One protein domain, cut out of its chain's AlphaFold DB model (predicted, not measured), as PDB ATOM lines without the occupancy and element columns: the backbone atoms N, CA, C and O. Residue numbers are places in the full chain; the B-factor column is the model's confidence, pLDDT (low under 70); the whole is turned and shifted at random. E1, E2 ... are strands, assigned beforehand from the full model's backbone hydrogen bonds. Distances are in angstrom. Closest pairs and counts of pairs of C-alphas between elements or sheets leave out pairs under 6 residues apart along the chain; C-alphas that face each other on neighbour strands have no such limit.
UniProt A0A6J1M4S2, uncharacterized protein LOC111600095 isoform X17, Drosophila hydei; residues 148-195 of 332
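AT A GLANCE: This is residues 148 to 195 of the 332 residues of the protein "uncharacterized protein LOC111600095 isoform X17" of Drosophila hydei (UniProt A0A6J1M4S2). Little regular structure: two short hairpins, E2-E3 and E5-E6, join side by side into a small curled sheet, and the strand pair E1-E4 sits at one end. The printed part has 48 residues, no named helix and six strands, E1 to E6, with 19 residues, all strand. The larger sheet's order is E3 E2 E5 E6, antiparallel. The whole is compact, radius of gyration of the C-alphas 10.2 A, spanning 28 by 24 by 23 A.

IN THESE COORDINATES: Find C-alpha 150 at (455.357, 351.504, 449.768); E1 runs to 152, 7.2 A. Next come E2, residues 156 to 159, 10.1 A; E3, 165 to 167, 6.8 A; E4, 173 to 175, 6.8 A; E5, 181 to 183, 6.6 A; and E6, 189 to 191, 6.7 A, ending at (445.161, 352.588, 460.239).

HOW THE PARTS SIT: Within hydrogen-bond range, find N 151 and O 174 for antiparallel E1 and E4, 3.0 A; N 158 and O 166 for hairpin E2-E3, 3.0 A; N 157 and O 181 for antiparallel E2 and E5, 2.8 A; N 182 and O 190 for hairpin E5-E6, 2.9 A.

THE WHOLE: The farthest C-alphas, Asp 148 and Asp 186, are 29.7 A apart. The printed part has no cut, and the five links are tight. pLDDT is under 70 at residues 148 to 149, 176 to 179 and 193 to 195.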
ATOM      1  N   ASP A 148     456.907 356.267 446.032       55.78
ATOM      2  CA  ASP A 148     455.903 355.386 445.406       55.78
ATOM      3  C   ASP A 148     454.836 354.849 446.374       55.78
ATOM      4  O   ASP A 148     453.951 354.078 445.994       55.78
ATOM      5  N   GLY A 149     454.889 355.258 447.644       67.81
ATOM      6  CA  GLY A 149     453.890 354.883 448.642       67.81
ATOM      7  C   GLY A 149     453.932 353.406 449.045       67.81
ATOM      8  O   GLY A 149     452.879 352.827 449.308       67.81
ATOM      9  N   TYR A 150     455.122 352.809 449.140       74.19
ATOM     10  CA  TYR A 150     455.357 351.504 449.768       74.19
ATOM     11  C   TYR A 150     456.285 351.670 450.974       74.19
ATOM     12  O   TYR A 150     457.224 352.454 450.927       74.19
ATOM     13  N   HIS A 151     456.047 350.929 452.054       73.69
ATOM     14  CA  HIS A 151     456.879 350.980 453.260       73.69
ATOM     15  C   HIS A 151     457.197 349.578 453.786       73.69
ATOM     16  O   HIS A 151     456.458 348.623 453.534       73.69
ATOM     17  N   LYS A 152     458.314 349.468 454.514       72.19
ATOM     18  CA  LYS A 152     458.711 348.238 455.210       72.19
ATOM     19  C   LYS A 152     457.697 347.895 456.295       72.19
ATOM     20  O   LYS A 152     457.162 348.782 456.963       72.19
ATOM     21  N   THR A 153     457.434 346.606 456.472       72.81
ATOM     22  CA  THR A 153     456.327 346.122 457.307       72.81
ATOM     23  C   THR A 153     456.743 345.608 458.679       72.81
ATOM     24  O   THR A 153     455.951 344.940 459.345       72.81
ATOM     25  N   ASP A 154     457.934 345.983 459.150       74.00
ATOM     26  CA  ASP A 154     458.525 345.549 460.425       74.00
ATOM     27  C   ASP A 154     457.526 345.552 461.601       74.00
ATOM     28  O   ASP A 154     457.527 344.622 462.411       74.00
ATOM     29  N   TYR A 155     456.604 346.525 461.631       72.06
ATOM     30  CA  TYR A 155     455.541 346.672 462.638       72.06
ATOM     31  C   TYR A 155     454.113 346.768 462.054       72.06
ATOM     32  O   TYR A 155     453.161 347.088 462.775       72.06
ATOM     33  N   CYS A 156     453.939 346.495 460.757       82.62
ATOM     34  CA  CYS A 156     452.636 346.556 460.095       82.62
ATOM     35  C   CYS A 156     451.807 345.291 460.302       82.62
ATOM     36  O   CYS A 156     452.313 344.167 460.324       82.62
ATOM     37  N   HIS A 157     450.499 345.503 460.387       83.38
ATOM     38  CA  HIS A 157     449.485 344.469 460.473       83.38
ATOM     39  C   HIS A 157     448.445 344.690 459.371       83.38
ATOM     40  O   HIS A 157     448.064 345.831 459.098       83.38
ATOM     41  N   TYR A 158     447.960 343.614 458.753       80.75
ATOM     42  CA  TYR A 158     446.791 343.667 457.874       80.75
ATOM     43  C   TYR A 158     445.552 343.235 458.652       80.75
ATOM     44  O   TYR A 158     445.640 342.445 459.594       80.75
ATOM     45  N   ARG A 159     444.391 343.765 458.258       83.50
ATOM     46  CA  ARG A 159     443.098 343.381 458.824       83.50
ATOM     47  C   ARG A 159     442.434 342.353 457.914       83.50
ATOM     48  O   ARG A 159     442.002 342.696 456.816       83.50
ATOM     49  N   THR A 160     442.340 341.113 458.376       80.38
ATOM     50  CA  THR A 160     441.557 340.046 457.733       80.38
ATOM     51  C   THR A 160     440.078 340.469 457.674       80.38
ATOM     52  O   THR A 160     439.627 341.157 458.594       80.38
ATOM     53  N   PRO A 161     439.277 340.063 456.665       79.31
ATOM     54  CA  PRO A 161     437.832 340.346 456.620       79.31
ATOM     55  C   PRO A 161     437.079 339.979 457.911       79.31
ATOM     56  O   PRO A 161     436.157 340.687 458.301       79.31
ATOM     57  N   ASN A 162     437.548 338.960 458.640       81.38
ATOM     58  CA  ASN A 162     437.022 338.535 459.945       81.38
ATOM     59  C   ASN A 162     437.328 339.520 461.100       81.38
ATOM     60  O   ASN A 162     437.049 339.224 462.256       81.38
ATOM     61  N   GLY A 163     437.957 340.665 460.825       80.25
ATOM     62  CA  GLY A 163     438.289 341.704 461.803       80.25
ATOM     63  C   GLY A 163     439.639 341.543 462.512       80.25
ATOM     64  O   GLY A 163     440.120 342.528 463.068       80.25
ATOM     65  N   ASN A 164     440.257 340.360 462.446       84.00
ATOM     66  CA  ASN A 164     441.544 340.051 463.082       84.00
ATOM     67  C   ASN A 164     442.726 340.791 462.435       84.00
ATOM     68  O   ASN A 164     442.752 340.994 461.221       84.00
ATOM     69  N   PHE A 165     443.731 341.131 463.248       84.31
ATOM     70  CA  PHE A 165     444.970 341.775 462.809       84.31
ATOM     71  C   PHE A 165     446.133 340.782 462.823       84.31
ATOM     72  O   PHE A 165     446.478 340.250 463.876       84.31
ATOM     73  N   HIS A 166     446.771 340.573 461.673       82.94
ATOM     74  CA  HIS A 166     447.938 339.695 461.545       82.94
ATOM     75  C   HIS A 166     449.169 340.516 461.170       82.94
ATOM     76  O   HIS A 166     449.107 341.347 460.262       82.94
ATOM     77  N   LYS A 167     450.287 340.289 461.868       84.62
ATOM     78  CA  LYS A 167     451.569 340.939 461.569       84.62
ATOM     79  C   LYS A 167     452.076 340.468 460.203       84.62
ATOM     80  O   LYS A 167     452.074 339.268 459.935       84.62
ATOM     81  N   LEU A 168     452.528 341.392 459.360       78.62
ATOM     82  CA  LEU A 168     453.194 341.036 458.107       78.62
ATOM     83  C   LEU A 168     454.637 340.549 458.381       78.62
ATOM     84  O   LEU A 168     455.263 340.992 459.360       78.62
ATOM     85  N   PRO A 169     455.183 339.652 457.534       80.19
ATOM     86  CA  PRO A 169     456.603 339.307 457.550       80.19
ATOM     87  C   PRO A 169     457.453 340.559 457.339       80.19
ATOM     88  O   PRO A 169     457.157 341.329 456.434       80.19
ATOM     89  N   SER A 170     458.515 340.751 458.122       70.69
ATOM     90  CA  SER A 170     459.320 341.987 458.086       70.69
ATOM     91  C   SER A 170     459.986 342.276 456.729       70.69
ATOM     92  O   SER A 170     460.231 343.433 456.402       70.69
ATOM     93  N   ASP A 171     460.212 341.244 455.911       72.50
ATOM     94  CA  ASP A 171     460.753 341.352 454.544       72.50
ATOM     95  C   ASP A 171     459.696 341.766 453.491       72.50
ATOM     96  O   ASP A 171     459.988 341.968 452.315       72.50
ATOM     97  N   SER A 172     458.429 341.921 453.891       71.50
ATOM     98  CA  SER A 172     457.372 342.385 452.992       71.50
ATOM     99  C   SER A 172     457.376 343.914 452.874       71.50
ATOM    100  O   SER A 172     457.442 344.640 453.871       71.50
ATOM    101  N   PHE A 173     457.221 344.416 451.650       71.31
ATOM    102  CA  PHE A 173     456.875 345.812 451.388       71.31
ATOM    103  C   PHE A 173     455.358 345.930 451.246       71.31
ATOM    104  O   PHE A 173     454.752 345.227 450.438       71.31
ATOM    105  N   HIS A 174     454.731 346.832 452.003       75.44
ATOM    106  CA  HIS A 174     453.286 347.041 451.946       75.44
ATOM    107  C   HIS A 174     452.939 348.390 451.336       75.44
ATOM    108  O   HIS A 174     453.513 349.433 451.670       75.44
ATOM    109  N   LYS A 175     451.945 348.365 450.452       76.12
ATOM    110  CA  LYS A 175     451.435 349.549 449.782       76.12
ATOM    111  C   LYS A 175     450.637 350.391 450.767       76.12
ATOM    112  O   LYS A 175     449.603 349.975 451.281       76.12
ATOM    113  N   MET A 176     451.084 351.617 451.000       67.00
ATOM    114  CA  MET A 176     450.462 352.556 451.932       67.00
ATOM    115  C   MET A 176     448.975 352.780 451.590       67.00
ATOM    116  O   MET A 176     448.152 352.895 452.495       67.00
ATOM    117  N   SER A 177     448.595 352.731 450.303       67.44
ATOM    118  CA  SER A 177     447.195 352.869 449.862       67.44
ATOM    119  C   SER A 177     446.253 351.750 450.314       67.44
ATOM    120  O   SER A 177     445.043 351.971 450.347       67.44
ATOM    121  N   GLU A 178     446.763 350.561 450.642       66.19
ATOM    122  CA  GLU A 178     445.929 349.402 451.005       66.19
ATOM    123  C   GLU A 178     445.601 349.365 452.504       66.19
ATOM    124  O   GLU A 178     444.631 348.737 452.924       66.19
ATOM    125  N   GLY A 179     446.266 350.211 453.296       66.75
ATOM    126  CA  GLY A 179     445.940 350.443 454.695       66.75
ATOM    127  C   GLY A 179     446.598 349.450 455.639       66.75
ATOM    128  O   GLY A 179     445.903 348.653 456.268       66.75
ATOM    129  N   CYS A 180     447.913 349.585 455.820       78.88
ATOM    130  CA  CYS A 180     448.590 349.012 456.979       78.88
ATOM    131  C   CYS A 180     447.941 349.539 458.269       78.88
ATOM    132  O   CYS A 180     447.581 350.716 458.377       78.88
ATOM    133  N   PHE A 181     447.827 348.665 459.263       79.00
ATOM    134  CA  PHE A 181     447.535 349.027 460.640       79.00
ATOM    135  C   PHE A 181     448.817 348.926 461.463       79.00
ATOM    136  O   PHE A 181     449.501 347.903 461.446       79.00
ATOM    137  N   VAL A 182     449.134 349.978 462.211       80.56
ATOM    138  CA  VAL A 182     450.255 349.980 463.156       80.56
ATOM    139  C   VAL A 182     449.691 349.754 464.553       80.56
ATOM    140  O   VAL A 182     448.717 350.404 464.947       80.56
ATOM    141  N   ARG A 183     450.293 348.823 465.301       82.38
ATOM    142  CA  ARG A 183     449.993 348.642 466.723       82.38
ATOM    143  C   ARG A 183     450.682 349.757 467.499       82.38
ATOM    144  O   ARG A 183     451.908 349.816 467.545       82.38
ATOM    145  N   MET A 184     449.890 350.648 468.075       80.88
ATOM    146  CA  MET A 184     450.379 351.748 468.897       80.88
ATOM    147  C   MET A 184     450.750 351.248 470.307       80.88
ATOM    148  O   MET A 184     450.399 350.134 470.701       80.88
ATOM    149  N   ALA A 185     451.472 352.067 471.080       75.31
ATOM    150  CA  ALA A 185     451.923 351.711 472.434       75.31
ATOM    151  C   ALA A 185     450.771 351.539 473.450       75.31
ATOM    152  O   ALA A 185     450.936 350.848 474.449       75.31
ATOM    153  N   ASP A 186     449.597 352.111 473.162       80.12
ATOM    154  CA  ASP A 186     448.325 351.889 473.871       80.12
ATOM    155  C   ASP A 186     447.693 350.509 473.553       80.12
ATOM    156  O   ASP A 186     446.631 350.169 474.071       80.12
ATOM    157  N   GLY A 187     448.327 349.705 472.691       78.19
ATOM    158  CA  GLY A 187     447.819 348.426 472.199       78.19
ATOM    159  C   GLY A 187     446.793 348.548 471.067       78.19
ATOM    160  O   GLY A 187     446.408 347.522 470.503       78.19
ATOM    161  N   VAL A 188     446.381 349.763 470.696       81.12
ATOM    162  CA  VAL A 188     445.343 350.013 469.693       81.12
ATOM    163  C   VAL A 188     445.932 349.949 468.284       81.12
ATOM    164  O   VAL A 188     446.955 350.560 467.975       81.12
ATOM    165  N   PHE A 189     445.252 349.238 467.387       78.38
ATOM    166  CA  PHE A 189     445.590 349.217 465.966       78.38
ATOM    167  C   PHE A 189     445.019 350.454 465.273       78.38
ATOM    168  O   PHE A 189     443.804 350.584 465.114       78.38
ATOM    169  N   ARG A 190     445.891 351.363 464.829       79.06
ATOM    170  CA  ARG A 190     445.491 352.541 464.045       79.06
ATOM    171  C   ARG A 190     445.839 352.321 462.581       79.06
ATOM    172  O   ARG A 190     446.953 351.906 462.265       79.06
ATOM    173  N   ARG A 191     444.892 352.603 461.681       78.50
ATOM    174  CA  ARG A 191     445.161 352.588 460.239       78.50
ATOM    175  C   ARG A 191     446.145 353.709 459.919       78.50
ATOM    176  O   ARG A 191     445.888 354.862 460.263       78.50
ATOM    177  N   LEU A 192     447.239 353.373 459.246       70.38
ATOM    178  CA  LEU A 192     448.173 354.340 458.693       70.38
ATOM    179  C   LEU A 192     447.497 355.010 457.490       70.38
ATOM    180  O   LEU A 192     447.515 354.497 456.372       70.38
ATOM    181  N   GLU A 193     446.796 356.114 457.744       60.66
ATOM    182  CA  GLU A 193     446.086 356.853 456.707       60.66
ATOM    183  C   GLU A 193     447.085 357.569 455.792       60.66
ATOM    184  O   GLU A 193     447.769 358.506 456.205       60.66
ATOM    185  N   VAL A 194     447.141 357.152 454.523       57.41
ATOM    186  CA  VAL A 194     447.759 357.953 453.461       57.41
ATOM    187  C   VAL A 194     447.016 359.282 453.389       57.41
ATOM    188  O   VAL A 194     445.813 359.266 453.110       57.41
ATOM    189  N   PRO A 195     447.697 360.434 453.521       49.09
ATOM    190  CA  PRO A 195     447.097 361.711 453.185       49.09
ATOM    191  C   PRO A 195     446.736 361.698 451.695       49.09
ATOM    192  O   PRO A 195     447.590 361.904 450.833       49.09
TER     193      PRO A 195